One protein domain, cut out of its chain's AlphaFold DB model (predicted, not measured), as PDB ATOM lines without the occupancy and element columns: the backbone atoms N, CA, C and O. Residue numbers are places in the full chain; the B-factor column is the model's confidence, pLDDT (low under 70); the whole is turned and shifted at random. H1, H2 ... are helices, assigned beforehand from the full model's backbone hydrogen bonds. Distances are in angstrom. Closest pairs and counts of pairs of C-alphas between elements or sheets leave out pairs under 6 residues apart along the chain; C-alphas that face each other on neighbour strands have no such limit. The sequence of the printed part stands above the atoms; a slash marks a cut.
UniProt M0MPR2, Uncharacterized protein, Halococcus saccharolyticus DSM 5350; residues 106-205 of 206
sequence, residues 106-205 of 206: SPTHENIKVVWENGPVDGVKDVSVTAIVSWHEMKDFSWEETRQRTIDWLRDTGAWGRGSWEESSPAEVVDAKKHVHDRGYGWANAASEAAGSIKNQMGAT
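Overview. This is residues 106 to 205 of the 206 residues of an uncharacterized protein of Halococcus saccharolyticus DSM 5350 (UniProt M0MPR2). H2 is the core of a crossed cluster of helices, with H3 packed on one side of it and the long H7 on another, while H1 and the short H6 also pack on H2. H5 packs on H3, and H7 runs on past H2 to one end of the longest axis. The printed part has 100 residues with seven named helices, H1 to H7 in chain order, and no named strand: class all helix. It is compact, with a radius of gyration of the C-alphas of 12.3 A, and rounded, spanning 37 by 30 by 19 A.

Arrangement. H1, residues 110 to 118, touches H2, residues 125 to 138, which meets it with residues 128 to 132 alone; the closest C-alphas, Val 115 and Ser 128, are 6.5 A apart. H2 is the hub, touching four helices. H3, residues 143 to 156, touches H2 at a steep tilt of 46 degrees, opposite ways; the closest C-alphas, His 136 and Thr 146, are 5.7 A apart. H4, residues 159 to 162, is close to H3 but not clearly touching, C-alphas 154 and 160 being closest at 5.5 A. H5, residues 170 to 175, touches H3 at a shallow tilt of 26 degrees, opposite ways, closest at C-alphas 151 and 170, 5.6 A. H6, residues 178 to 183, touches H2, closest at C-alphas 137 and 181, 5.5 A. H7, residues 187 to 204, touches H2 with residues 187 to 194 alone, closest at C-alphas 131 and 187, 4.5 A, and touches H1, closest at C-alphas 112 and 191, 5.1 A. H3 and H7 are apart. Every O i to N i+4 pair is within hydrogen-bond range in H1, H2, H3, H5, H6 and H7; H4 is too short for one.

Along the chain. H1 begins at C-alpha 110, (31.387, 29.023, 267.726). H2 is 19.9 A long, H3 19.6 A and H7 25.6 A, ending at C-alpha 204, (30.217, 40.979, 251.843).

Size, cuts and confidence. The C-alphas of Ser 142 and Ala 204, the two farthest apart, are 37.4 A apart. The printed part has no cut and no long link. pLDDT is under 70 at residues 106, 163, 184 to 185 and 203 to 205.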
ATOM      1  N   SER A 106      21.315  22.977 270.366       69.00
ATOM      2  CA  SER A 106      22.049  24.006 269.637       69.00
ATOM      3  C   SER A 106      23.546  23.809 269.883       69.00
ATOM      4  O   SER A 106      23.947  23.647 271.040       69.00
ATOM      5  N   PRO A 107      24.402  23.820 268.849       79.12
ATOM      6  CA  PRO A 107      25.840  23.723 269.057       79.12
ATOM      7  C   PRO A 107      26.383  24.896 269.888       79.12
ATOM      8  O   PRO A 107      26.022  26.050 269.664       79.12
ATOM      9  N   THR A 108      27.282  24.608 270.831       76.00
ATOM     10  CA  THR A 108      27.888  25.617 271.722       76.00
ATOM     11  C   THR A 108      29.193  26.189 271.170       76.00
ATOM     12  O   THR A 108      29.481  27.368 271.360       76.00
ATOM     13  N   HIS A 109      29.981  25.382 270.457       81.94
ATOM     14  CA  HIS A 109      31.239  25.831 269.867       81.94
ATOM     15  C   HIS A 109      30.987  26.763 268.671       81.94
ATOM     16  O   HIS A 109      30.242  26.425 267.752       81.94
ATOM     17  N   GLU A 110      31.672  27.910 268.645       85.31
ATOM     18  CA  GLU A 110      31.387  29.023 267.726       85.31
ATOM     19  C   GLU A 110      31.320  28.600 266.250       85.31
ATOM     20  O   GLU A 110      30.343  28.888 265.567       85.31
ATOM     21  N   ASN A 111      32.324  27.868 265.754       90.19
ATOM     22  CA  ASN A 111      32.371  27.479 264.341       90.19
ATOM     23  C   ASN A 111      31.162  26.634 263.909       90.19
ATOM     24  O   ASN A 111      30.519  26.936 262.908       90.19
ATOM     25  N   ILE A 112      30.822  25.593 264.671       90.44
ATOM     26  CA  ILE A 112      29.683  24.733 264.334       90.44
ATOM     27  C   ILE A 112      28.354  25.456 264.568       90.44
ATOM     28  O   ILE A 112      27.418  25.240 263.809       90.44
ATOM     29  N   LYS A 113      28.290  26.372 265.542       90.56
ATOM     30  CA  LYS A 113      27.128  27.236 265.765       90.56
ATOM     31  C   LYS A 113      26.847  28.121 264.550       90.56
ATOM     32  O   LYS A 113      25.714  28.171 264.092       90.56
ATOM     33  N   VAL A 114      27.878  28.733 263.963       93.19
ATOM     34  CA  VAL A 114      27.723  29.538 262.738       93.19
ATOM     35  C   VAL A 114      27.199  28.703 261.576       93.19
ATOM     36  O   VAL A 114      26.284  29.143 260.882       93.19
ATOM     37  N   VAL A 115      27.745  27.500 261.375       94.19
ATOM     38  CA  VAL A 115      27.253  26.575 260.340       94.19
ATOM     39  C   VAL A 115      25.798  26.192 260.612       94.19
ATOM     40  O   VAL A 115      24.971  26.239 259.706       94.19
ATOM     41  N   TRP A 116      25.471  25.860 261.860       92.31
ATOM     42  CA  TRP A 116      24.134  25.465 262.286       92.31
ATOM     43  C   TRP A 116      23.088  26.550 262.042       92.31
ATOM     44  O   TRP A 116      22.057  26.271 261.441       92.31
ATOM     45  N   GLU A 117      23.363  27.783 262.459       91.38
ATOM     46  CA  GLU A 117      22.413  28.896 262.382       91.38
ATOM     47  C   GLU A 117      22.186  29.382 260.948       91.38
ATOM     48  O   GLU A 117      21.071  29.753 260.588       91.38
ATOM     49  N   ASN A 118      23.231  29.381 260.119       91.88
ATOM     50  CA  ASN A 118      23.167  29.995 258.793       91.88
ATOM     51  C   ASN A 118      22.941  28.977 257.677       91.88
ATOM     52  O   ASN A 118      22.443  29.336 256.611       91.88
ATOM     53  N   GLY A 119      23.270  27.706 257.902       91.81
ATOM     54  CA  GLY A 119      23.290  26.696 256.855       91.81
ATOM     55  C   GLY A 119      24.447  26.890 255.862       91.81
ATOM     56  O   GLY A 119      25.192  27.872 255.929       91.81
ATOM     57  N   PRO A 120      24.625  25.954 254.918       92.06
ATOM     58  CA  PRO A 120      25.671  26.044 253.916       92.06
ATOM     59  C   PRO A 120      25.440  27.193 252.935       92.06
ATOM     60  O   PRO A 120      24.305  27.559 252.613       92.06
ATOM     61  N   VAL A 121      26.547  27.688 252.389       90.75
ATOM     62  CA  VAL A 121      26.588  28.641 251.275       90.75
ATOM     63  C   VAL A 121      27.407  28.074 250.112       90.75
ATOM     64  O   VAL A 121      28.110  27.067 250.265       90.75
ATOM     65  N   ASP A 122      27.305  28.692 248.935       87.44
ATOM     66  CA  ASP A 122      28.040  28.253 247.746       87.44
ATOM     67  C   ASP A 122      29.556  28.230 248.003       87.44
ATOM     68  O   ASP A 122      30.122  29.146 248.602       87.44
ATOM     69  N   GLY A 123      30.206  27.154 247.554       87.94
ATOM     70  CA  GLY A 123      31.632  26.890 247.772       87.94
ATOM     71  C   GLY A 123      31.952  26.050 249.013       87.94
ATOM     72  O   GLY A 123      32.993  25.404 249.026       87.94
ATOM     73  N   VAL A 124      31.060  25.979 250.014       92.75
ATOM     74  CA  VAL A 124      31.289  25.199 251.254       92.75
ATOM     75  C   VAL A 124      30.138  24.265 251.635       92.75
ATOM     76  O   VAL A 124      30.041  23.822 252.781       92.75
ATOM     77  N   LYS A 125      29.255  23.926 250.690       92.88
ATOM     78  CA  LYS A 125      28.110  23.028 250.933       92.88
ATOM     79  C   LYS A 125      28.534  21.677 251.493       92.88
ATOM     80  O   LYS A 125      28.073  21.281 252.561       92.88
ATOM     81  N   ASP A 126      29.457  21.018 250.803       92.56
ATOM     82  CA  ASP A 126      29.906  19.668 251.135       92.56
ATOM     83  C   ASP A 126      30.526  19.584 252.537       92.56
ATOM     84  O   ASP A 126      30.145  18.748 253.364       92.56
ATOM     85  N   VAL A 127      31.440  20.512 252.828       93.50
ATOM     86  CA  VAL A 127      32.146  20.577 254.109       93.50
ATOM     87  C   VAL A 127      31.216  20.991 255.255       93.50
ATOM     88  O   VAL A 127      31.340  20.468 256.360       93.50
ATOM     89  N   SER A 128      30.208  21.829 254.997       94.62
ATOM     90  CA  SER A 128      29.187  22.180 255.995       94.62
ATOM     91  C   SER A 128      28.307  20.982 256.360       94.62
ATOM     92  O   SER A 128      28.102  20.715 257.543       94.62
ATOM     93  N   VAL A 129      27.810  20.228 255.368       94.94
ATOM     94  CA  VAL A 129      27.010  19.015 255.628       94.94
ATOM     95  C   VAL A 129      27.862  17.976 256.355       94.94
ATOM     96  O   VAL A 129      27.409  17.379 257.327       94.94
ATOM     97  N   THR A 130      29.125  17.816 255.950       94.81
ATOM     98  CA  THR A 130      30.091  16.951 256.642       94.81
ATOM     99  C   THR A 130      30.257  17.357 258.108       94.81
ATOM    100  O   THR A 130      30.242  16.488 258.980       94.81
ATOM    101  N   ALA A 131      30.363  18.657 258.403       93.94
ATOM    102  CA  ALA A 131      30.471  19.168 259.768       93.94
ATOM    103  C   ALA A 131      29.223  18.854 260.607       93.94
ATOM    104  O   ALA A 131      29.361  18.369 261.728       93.94
ATOM    105  N   ILE A 132      28.019  19.071 260.064       94.12
ATOM    106  CA  ILE A 132      26.758  18.784 260.764       94.12
ATOM    107  C   ILE A 132      26.560  17.284 260.996       94.12
ATOM    108  O   ILE A 132      26.194  16.888 262.100       94.12
ATOM    109  N   VAL A 133      26.823  16.438 259.997       93.94
ATOM    110  CA  VAL A 133      26.723  14.973 260.140       93.94
ATOM    111  C   VAL A 133      27.712  14.467 261.188       93.94
ATOM    112  O   VAL A 133      27.334  13.708 262.075       93.94
ATOM    113  N   SER A 134      28.960  14.938 261.130       91.06
ATOM    114  CA  SER A 134      29.996  14.585 262.108       91.06
ATOM    115  C   SER A 134      29.659  15.080 263.517       91.06
ATOM    116  O   SER A 134      29.947  14.413 264.502       91.06
ATOM    117  N   TRP A 135      29.041  16.257 263.639       89.69
ATOM    118  CA  TRP A 135      28.618  16.780 264.934       89.69
ATOM    119  C   TRP A 135      27.463  15.963 265.524       89.69
ATOM    120  O   TRP A 135      27.485  15.669 266.715       89.69
ATOM    121  N   HIS A 136      26.491  15.537 264.712       89.00
ATOM    122  CA  HIS A 136      25.433  14.634 265.172       89.00
ATOM    123  C   HIS A 136      25.973  13.253 265.567       89.00
ATOM    124  O   HIS A 136      25.541  12.715 266.583       89.00
ATOM    125  N   GLU A 137      26.943  12.707 264.826       87.25
ATOM    126  CA  GLU A 137      27.659  11.489 265.237       87.25
ATOM    127  C   GLU A 137      28.341  11.681 266.589       87.25
ATOM    128  O   GLU A 137      28.168  10.855 267.477       87.25
ATOM    129  N   MET A 138      29.045  12.799 266.789       83.25
ATOM    130  CA  MET A 138      29.675  13.105 268.074       83.25
ATOM    131  C   MET A 138      28.641  13.177 269.207       83.25
ATOM    132  O   MET A 138      28.944  12.803 270.334       83.25
ATOM    133  N   LYS A 139      27.423  13.642 268.911       79.38
ATOM    134  CA  LYS A 139      26.280  13.652 269.834       79.38
ATOM    135  C   LYS A 139      25.595  12.280 269.965       79.38
ATOM    136  O   LYS A 139      24.538  12.204 270.590       79.38
ATOM    137  N   ASP A 140      26.200  11.228 269.412       78.94
ATOM    138  CA  ASP A 140      25.775   9.825 269.396       78.94
ATOM    139  C   ASP A 140      24.368   9.603 268.833       78.94
ATOM    140  O   ASP A 140      23.634   8.704 269.252       78.94
ATOM    141  N   PHE A 141      23.985  10.409 267.842       83.00
ATOM    142  CA  PHE A 141      22.798  10.112 267.054       83.00
ATOM    143  C   PHE A 141      23.008   8.864 266.214       83.00
ATOM    144  O   PHE A 141      24.062   8.680 265.605       83.00
ATOM    145  N   SER A 142      21.962   8.043 266.099       86.12
ATOM    146  CA  SER A 142      21.923   7.004 265.070       86.12
ATOM    147  C   SER A 142      22.033   7.620 263.671       86.12
ATOM    148  O   SER A 142      21.835   8.827 263.471       86.12
ATOM    149  N   TRP A 143      22.342   6.790 262.675       92.81
ATOM    150  CA  TRP A 143      22.377   7.249 261.291       92.81
ATOM    151  C   TRP A 143      21.013   7.794 260.850       92.81
ATOM    152  O   TRP A 143      20.944   8.883 260.290       92.81
ATOM    153  N   GLU A 144      19.922   7.088 261.149       91.25
ATOM    154  CA  GLU A 144      18.559   7.512 260.821       91.25
ATOM    155  C   GLU A 144      18.206   8.872 261.445       91.25
ATOM    156  O   GLU A 144      17.669   9.743 260.755       91.25
ATOM    157  N   GLU A 145      18.554   9.094 262.718       87.75
ATOM    158  CA  GLU A 145      18.345  10.387 263.382       87.75
ATOM    159  C   GLU A 145      19.220  11.485 262.764       87.75
ATOM    160  O   GLU A 145      18.723  12.573 262.467       87.75
ATOM    161  N   THR A 146      20.504  11.201 262.526       91.94
ATOM    162  CA  THR A 146      21.449  12.140 261.898       91.94
ATOM    163  C   THR A 146      20.968  12.556 260.516       91.94
ATOM    164  O   THR A 146      20.961  13.743 260.179       91.94
ATOM    165  N   ARG A 147      20.520  11.581 259.722       95.31
ATOM    166  CA  ARG A 147      20.008  11.786 258.374       95.31
ATOM    167  C   ARG A 147      18.811  12.725 258.392       95.31
ATOM    168  O   ARG A 147      18.815  13.733 257.689       95.31
ATOM    169  N   GLN A 148      17.803  12.409 259.205       93.50
ATOM    170  CA  GLN A 148      16.578  13.199 259.261       93.50
ATOM    171  C   GLN A 148      16.850  14.621 259.765       93.50
ATOM    172  O   GLN A 148      16.451  15.585 259.118       93.50
ATOM    173  N   ARG A 149      17.629  14.769 260.842       92.12
ATOM    174  CA  ARG A 149      17.994  16.082 261.397       92.12
ATOM    175  C   ARG A 149      18.782  16.942 260.420       92.12
ATOM    176  O   ARG A 149      18.549  18.141 260.345       92.12
ATOM    177  N   THR A 150      19.696  16.349 259.658       94.62
ATOM    178  CA  THR A 150      20.481  17.095 258.665       94.62
ATOM    179  C   THR A 150      19.606  17.540 257.488       94.62
ATOM    180  O   THR A 150      19.768  18.653 256.992       94.62
ATOM    181  N   ILE A 151      18.642  16.713 257.064       95.44
ATOM    182  CA  ILE A 151      17.646  17.087 256.047       95.44
ATOM    183  C   ILE A 151      16.787  18.258 256.531       95.44
ATOM    184  O   ILE A 151      16.578  19.211 255.777       95.44
ATOM    185  N   ASP A 152      16.296  18.185 257.766       93.19
ATOM    186  CA  ASP A 152      15.461  19.234 258.349       93.19
ATOM    187  C   ASP A 152      16.271  20.523 258.522       93.19
ATOM    188  O   ASP A 152      15.854  21.569 258.043       93.19
ATOM    189  N   TRP A 153      17.509  20.439 259.012       93.81
ATOM    190  CA  TRP A 153      18.432  21.574 259.086       93.81
ATOM    191  C   TRP A 153      18.678  22.255 257.725       93.81
ATOM    192  O   TRP A 153      18.635  23.486 257.635       93.81
ATOM    193  N   LEU A 154      18.887  21.496 256.640       94.56
ATOM    194  CA  LEU A 154      19.049  22.060 255.287       94.56
ATOM    195  C   LEU A 154      17.807  22.834 254.814       94.56
ATOM    196  O   LEU A 154      17.928  23.788 254.037       94.56
ATOM    197  N   ARG A 155      16.618  22.417 255.261       92.88
ATOM    198  CA  ARG A 155      15.345  23.077 254.951       92.88
ATOM    199  C   ARG A 155      15.113  24.292 255.840       92.88
ATOM    200  O   ARG A 155      14.836  25.364 255.311       92.88
ATOM    201  N   ASP A 156      15.280  24.136 257.146       90.88
ATOM    202  CA  ASP A 156      14.982  25.146 258.162       90.88
ATOM    203  C   ASP A 156      15.916  26.349 258.055       90.88
ATOM    204  O   ASP A 156      15.483  27.495 258.149       90.88
ATOM    205  N   THR A 157      17.192  26.108 257.750       91.00
ATOM    206  CA  THR A 157      18.138  27.192 257.455       91.00
ATOM    207  C   THR A 157      17.874  27.857 256.110       91.00
ATOM    208  O   THR A 157      18.505  28.863 255.806       91.00
ATOM    209  N   GLY A 158      16.991  27.312 255.267       90.31
ATOM    210  CA  GLY A 158      16.729  27.782 253.905       90.31
ATOM    211  C   GLY A 158      17.857  27.494 252.909       90.31
ATOM    212  O   GLY A 158      17.776  27.916 251.755       90.31
ATOM    213  N   ALA A 159      18.908  26.778 253.315       91.25
ATOM    214  CA  ALA A 159      20.076  26.532 252.476       91.25
ATOM    215  C   ALA A 159      19.761  25.677 251.242       91.25
ATOM    216  O   ALA A 159      20.341  25.887 250.174       91.25
ATOM    217  N   TRP A 160      18.785  24.768 251.349       92.56
ATOM    218  CA  TRP A 160      18.271  24.041 250.191       92.56
ATOM    219  C   TRP A 160      17.718  24.988 249.113       92.56
ATOM    220  O   TRP A 160      17.989  24.807 247.932       92.56
ATOM    221  N   GLY A 161      16.994  26.035 249.522       86.88
ATOM    222  CA  GLY A 161      16.383  27.003 248.607       86.88
ATOM    223  C   GLY A 161      17.336  28.078 248.076       86.88
ATOM    224  O   GLY A 161      17.040  28.687 247.053       86.88
ATOM    225  N   ARG A 162      18.467  28.328 248.751       84.38
ATOM    226  CA  ARG A 162      19.443  29.358 248.343       84.38
ATOM    227  C   ARG A 162      20.432  28.904 247.274       84.38
ATOM    228  O   ARG A 162      21.040  29.757 246.637       84.38
ATOM    229  N   GLY A 163      20.647  27.602 247.119       64.31
ATOM    230  CA  GLY A 163      21.795  27.082 246.382       64.31
ATOM    231  C   GLY A 163      21.447  26.293 245.124       64.31
ATOM    232  O   GLY A 163      20.422  25.625 245.050       64.31
ATOM    233  N   SER A 164      22.389  26.277 244.180       78.62
ATOM    234  CA  SER A 164      22.457  25.278 243.108       78.62
ATOM    235  C   SER A 164      23.010  23.969 243.675       78.62
ATOM    236  O   SER A 164      24.211  23.876 243.936       78.62
ATOM    237  N   TRP A 165      22.144  23.008 243.976       89.12
ATOM    238  CA  TRP A 165      22.542  21.655 244.377       89.12
ATOM    239  C   TRP A 165      22.678  20.780 243.132       89.12
ATOM    240  O   TRP A 165      21.904  20.939 242.188       89.12
ATOM    241  N   GLU A 166      23.685  19.909 243.106       88.44
ATOM    242  CA  GLU A 166      23.825  18.928 242.021       88.44
ATOM    243  C   GLU A 166      22.827  17.782 242.215       88.44
ATOM    244  O   GLU A 166      22.285  17.234 241.256       88.44
ATOM    245  N   GLU A 167      22.556  17.465 243.475       93.56
ATOM    246  CA  GLU A 167      21.625  16.451 243.917       93.56
ATOM    247  C   GLU A 167      20.171  16.895 243.750       93.56
ATOM    248  O   GLU A 167      19.806  18.068 243.866       93.56
ATOM    249  N   SER A 168      19.301  15.913 243.546       92.31
ATOM    250  CA  SER A 168      17.874  16.133 243.317       92.31
ATOM    251  C   SER A 168      17.084  16.404 244.601       92.31
ATOM    252  O   SER A 168      15.945  16.878 244.554       92.31
ATOM    253  N   SER A 169      17.660  16.088 245.764       94.06
ATOM    254  CA  SER A 169      17.007  16.252 247.061       94.06
ATOM    255  C   SER A 169      18.012  16.402 248.212       94.06
ATOM    256  O   SER A 169      19.122  15.876 248.120       94.06
ATOM    257  N   PRO A 170      17.616  17.014 249.350       94.81
ATOM    258  CA  PRO A 170      18.461  17.047 250.546       94.81
ATOM    259  C   PRO A 170      18.823  15.642 251.038       94.81
ATOM    260  O   PRO A 170      19.901  15.425 251.579       94.81
ATOM    261  N   ALA A 171      17.913  14.683 250.850       95.50
ATOM    262  CA  ALA A 171      18.124  13.293 251.220       95.50
ATOM    263  C   ALA A 171      19.326  12.684 250.493       95.50
ATOM    264  O   ALA A 171      20.146  12.048 251.136       95.50
ATOM    265  N   GLU A 172      19.457  12.930 249.191       95.94
ATOM    266  CA  GLU A 172      20.559  12.413 248.374       95.94
ATOM    267  C   GLU A 172      21.919  12.977 248.823       95.94
ATOM    268  O   GLU A 172      22.867  12.211 249.007       95.94
ATOM    269  N   VAL A 173      21.982  14.282 249.118       94.81
ATOM    270  CA  VAL A 173      23.178  14.935 249.686       94.81
ATOM    271  C   VAL A 173      23.584  14.268 250.999       94.81
ATOM    272  O   VAL A 173      24.751  13.944 251.219       94.81
ATOM    273  N   VAL A 174      22.618  14.084 251.900       96.12
ATOM    274  CA  VAL A 174      22.880  13.548 253.236       96.12
ATOM    275  C   VAL A 174      23.230  12.066 253.158       96.12
ATOM    276  O   VAL A 174      24.196  11.652 253.787       96.12
ATOM    277  N   ASP A 175      22.542  11.277 252.333       96.75
ATOM    278  CA  ASP A 175      22.815   9.848 252.142       96.75
ATOM    279  C   ASP A 175      24.239   9.591 251.636       96.75
ATOM    280  O   ASP A 175      24.911   8.669 252.112       96.75
ATOM    281  N   ALA A 176      24.765  10.469 250.775       94.69
ATOM    282  CA  ALA A 176      26.161  10.422 250.346       94.69
ATOM    283  C   ALA A 176      27.161  10.579 251.513       94.69
ATOM    284  O   ALA A 176      28.316  10.156 251.403       94.69
ATOM    285  N   LYS A 177      26.733  11.131 252.657       94.50
ATOM    286  CA  LYS A 177      27.542  11.352 253.868       94.50
ATOM    287  C   LYS A 177      27.429  10.255 254.918       94.50
ATOM    288  O   LYS A 177      28.053  10.391 255.967       94.50
ATOM    289  N   LYS A 178      26.760   9.129 254.645       94.38
ATOM    290  CA  LYS A 178      26.710   8.008 255.601       94.38
ATOM    291  C   LYS A 178      28.095   7.573 256.099       94.38
ATOM    292  O   LYS A 178      28.300   7.370 257.289       94.38
ATOM    293  N   HIS A 179      29.075   7.531 255.201       90.31
ATOM    294  CA  HIS A 179      30.455   7.174 255.534       90.31
ATOM    295  C   HIS A 179      31.143   8.144 256.513       90.31
ATOM    296  O   HIS A 179      32.140   7.774 257.127       90.31
ATOM    297  N   VAL A 180      30.666   9.390 256.615       90.62
ATOM    298  CA  VAL A 180      31.177  10.390 257.562       90.62
ATOM    299  C   VAL A 180      30.733  10.031 258.974       90.62
ATOM    300  O   VAL A 180      31.557  10.030 259.886       90.62
ATOM    301  N   HIS A 181      29.452   9.679 259.118       89.00
ATOM    302  CA  HIS A 181      28.864   9.193 260.364       89.00
ATOM    303  C   HIS A 181      29.519   7.877 260.802       89.00
ATOM    304  O   HIS A 181      30.025   7.782 261.910       89.00
ATOM    305  N   ASP A 182      29.664   6.909 259.896       84.44
ATOM    306  CA  ASP A 182      30.230   5.596 260.244       84.44
ATOM    307  C   ASP A 182      31.721   5.648 260.673       84.44
ATOM    308  O   ASP A 182      32.229   4.695 261.263       84.44
ATOM    309  N   ARG A 183      32.459   6.722 260.344       78.94
ATOM    310  CA  ARG A 183      33.907   6.851 260.617       78.94
ATOM    311  C   ARG A 183      34.255   7.816 261.756       78.94
ATOM    312  O   ARG A 183      35.417   7.833 262.156       78.94
ATOM    313  N   GLY A 184      33.303   8.618 262.243       65.06
ATOM    314  CA  GLY A 184      33.524   9.581 263.332       65.06
ATOM    315  C   GLY A 184      34.537  10.685 262.998       65.06
ATOM    316  O   GLY A 184      35.502  10.906 263.734       65.06
ATOM    317  N   TYR A 185      34.382  11.362 261.854       62.25
ATOM    318  CA  TYR A 185      35.317  12.419 261.445       62.25
ATOM    319  C   TYR A 185      35.252  13.671 262.337       62.25
ATOM    320  O   TYR A 185      34.217  14.052 262.872       62.25
ATOM    321  N   GLY A 186      36.390  14.364 262.460       72.19
ATOM    322  CA  GLY A 186      36.530  15.587 263.252       72.19
ATOM    323  C   GLY A 186      35.746  16.766 262.673       72.19
ATOM    324  O   GLY A 186      36.276  17.529 261.861       72.19
ATOM    325  N   TRP A 187      34.511  16.950 263.150       84.44
ATOM    326  CA  TRP A 187      33.632  18.071 262.794       84.44
ATOM    327  C   TRP A 187      34.316  19.437 262.928       84.44
ATOM    328  O   TRP A 187      33.994  20.343 262.172       84.44
ATOM    329  N   ALA A 188      35.271  19.597 263.853       84.38
ATOM    330  CA  ALA A 188      35.904  20.879 264.157       84.38
ATOM    331  C   ALA A 188      36.631  21.501 262.952       84.38
ATOM    332  O   ALA A 188      36.484  22.698 262.703       84.38
ATOM    333  N   ASN A 189      37.365  20.697 262.174       86.25
ATOM    334  CA  ASN A 189      38.080  21.189 260.991       86.25
ATOM    335  C   ASN A 189      37.095  21.597 259.891       86.25
ATOM    336  O   ASN A 189      37.191  22.701 259.358       86.25
ATOM    337  N   ALA A 190      36.105  20.741 259.622       89.25
ATOM    338  CA  ALA A 190      35.063  21.011 258.638       89.25
ATOM    339  C   ALA A 190      34.226  22.247 259.020       89.25
ATOM    340  O   ALA A 190      33.969  23.123 258.197       89.25
ATOM    341  N   ALA A 191      33.863  22.368 260.298       90.06
ATOM    342  CA  ALA A 191      33.133  23.512 260.826       90.06
ATOM    343  C   ALA A 191      33.952  24.803 260.732       90.06
ATOM    344  O   ALA A 191      33.391  25.845 260.422       90.06
ATOM    345  N   SER A 192      35.262  24.752 260.991       89.69
ATOM    346  CA  SER A 192      36.150  25.916 260.879       89.69
ATOM    347  C   SER A 192      36.211  26.447 259.443       89.69
ATOM    348  O   SER A 192      36.010  27.639 259.210       89.69
ATOM    349  N   GLU A 193      36.417  25.553 258.473       91.44
ATOM    350  CA  GLU A 193      36.462  25.898 257.047       91.44
ATOM    351  C   GLU A 193      35.131  26.490 256.559       91.44
ATOM    352  O   GLU A 193      35.098  27.564 255.945       91.44
ATOM    353  N   ALA A 194      34.024  25.825 256.895       93.00
ATOM    354  CA  ALA A 194      32.687  26.280 256.550       93.00
ATOM    355  C   ALA A 194      32.367  27.643 257.184       93.00
ATOM    356  O   ALA A 194      31.964  28.573 256.483       93.00
ATOM    357  N   ALA A 195      32.592  27.792 258.493       92.69
ATOM    358  CA  ALA A 195      32.284  29.016 259.228       92.69
ATOM    359  C   ALA A 195      33.061  30.225 258.695       92.69
ATOM    360  O   ALA A 195      32.487  31.307 258.587       92.69
ATOM    361  N   GLY A 196      34.336  30.055 258.328       89.50
ATOM    362  CA  GLY A 196      35.132  31.128 257.727       89.50
ATOM    363  C   GLY A 196      34.509  31.658 256.433       89.50
ATOM    364  O   GLY A 196      34.347  32.867 256.268       89.50
ATOM    365  N   SER A 197      34.083  30.760 255.543       89.75
ATOM    366  CA  SER A 197      33.459  31.140 254.268       89.75
ATOM    367  C   SER A 197      32.065  31.747 254.446       89.75
ATOM    368  O   SER A 197      31.754  32.750 253.805       89.75
ATOM    369  N   ILE A 198      31.254  31.191 255.354       91.12
ATOM    370  CA  ILE A 198      29.923  31.717 255.694       91.12
ATOM    371  C   ILE A 198      30.042  33.150 256.228       91.12
ATOM    372  O   ILE A 198      29.403  34.058 255.696       91.12
ATOM    373  N   LYS A 199      30.918  33.384 257.216       90.12
ATOM    374  CA  LYS A 199      31.162  34.723 257.780       90.12
ATOM    375  C   LYS A 199      31.609  35.722 256.707       90.12
ATOM    376  O   LYS A 199      31.103  36.841 256.671       90.12
ATOM    377  N   ASN A 200      32.515  35.316 255.814       88.00
ATOM    378  CA  ASN A 200      33.009  36.175 254.734       88.00
ATOM    379  C   ASN A 200      31.901  36.579 253.752       88.00
ATOM    380  O   ASN A 200      31.826  37.744 253.367       88.00
ATOM    381  N   GLN A 201      31.028  35.649 253.358       81.38
ATOM    382  CA  GLN A 201      29.922  35.963 252.449       81.38
ATOM    383  C   GLN A 201      28.847  36.825 253.119       81.38
ATOM    384  O   GLN A 201      28.356  37.755 252.487       81.38
ATOM    385  N   MET A 202      28.547  36.594 254.401       79.31
ATOM    386  CA  MET A 202      27.624  37.442 255.168       79.31
ATOM    387  C   MET A 202      28.147  38.878 255.325       79.31
ATOM    388  O   MET A 202      27.378  39.831 255.211       79.31
ATOM    389  N   GLY A 203      29.455  39.041 255.553       69.44
ATOM    390  CA  GLY A 203      30.105  40.350 255.651       69.44
ATOM    391  C   GLY A 203      30.236  41.091 254.316       69.44
ATOM    392  O   GLY A 203      30.355  42.309 254.317       69.44
ATOM    393  N   ALA A 204      30.189  40.384 253.182       57.91
ATOM    394  CA  ALA A 204      30.217  40.979 251.843       57.91
ATOM    395  C   ALA A 204      28.834  41.449 251.347       57.91
ATOM    396  O   ALA A 204      28.752  42.162 250.350       57.91
ATOM    397  N   THR A 205      27.753  41.040 252.020       51.25
ATOM    398  CA  THR A 205      26.361  41.409 251.701       51.25
ATOM    399  C   THR A 205      25.800  42.571 252.535       51.25
ATOM    400  O   THR A 205      24.618  42.886 252.394       51.25
TER     401      THR A 205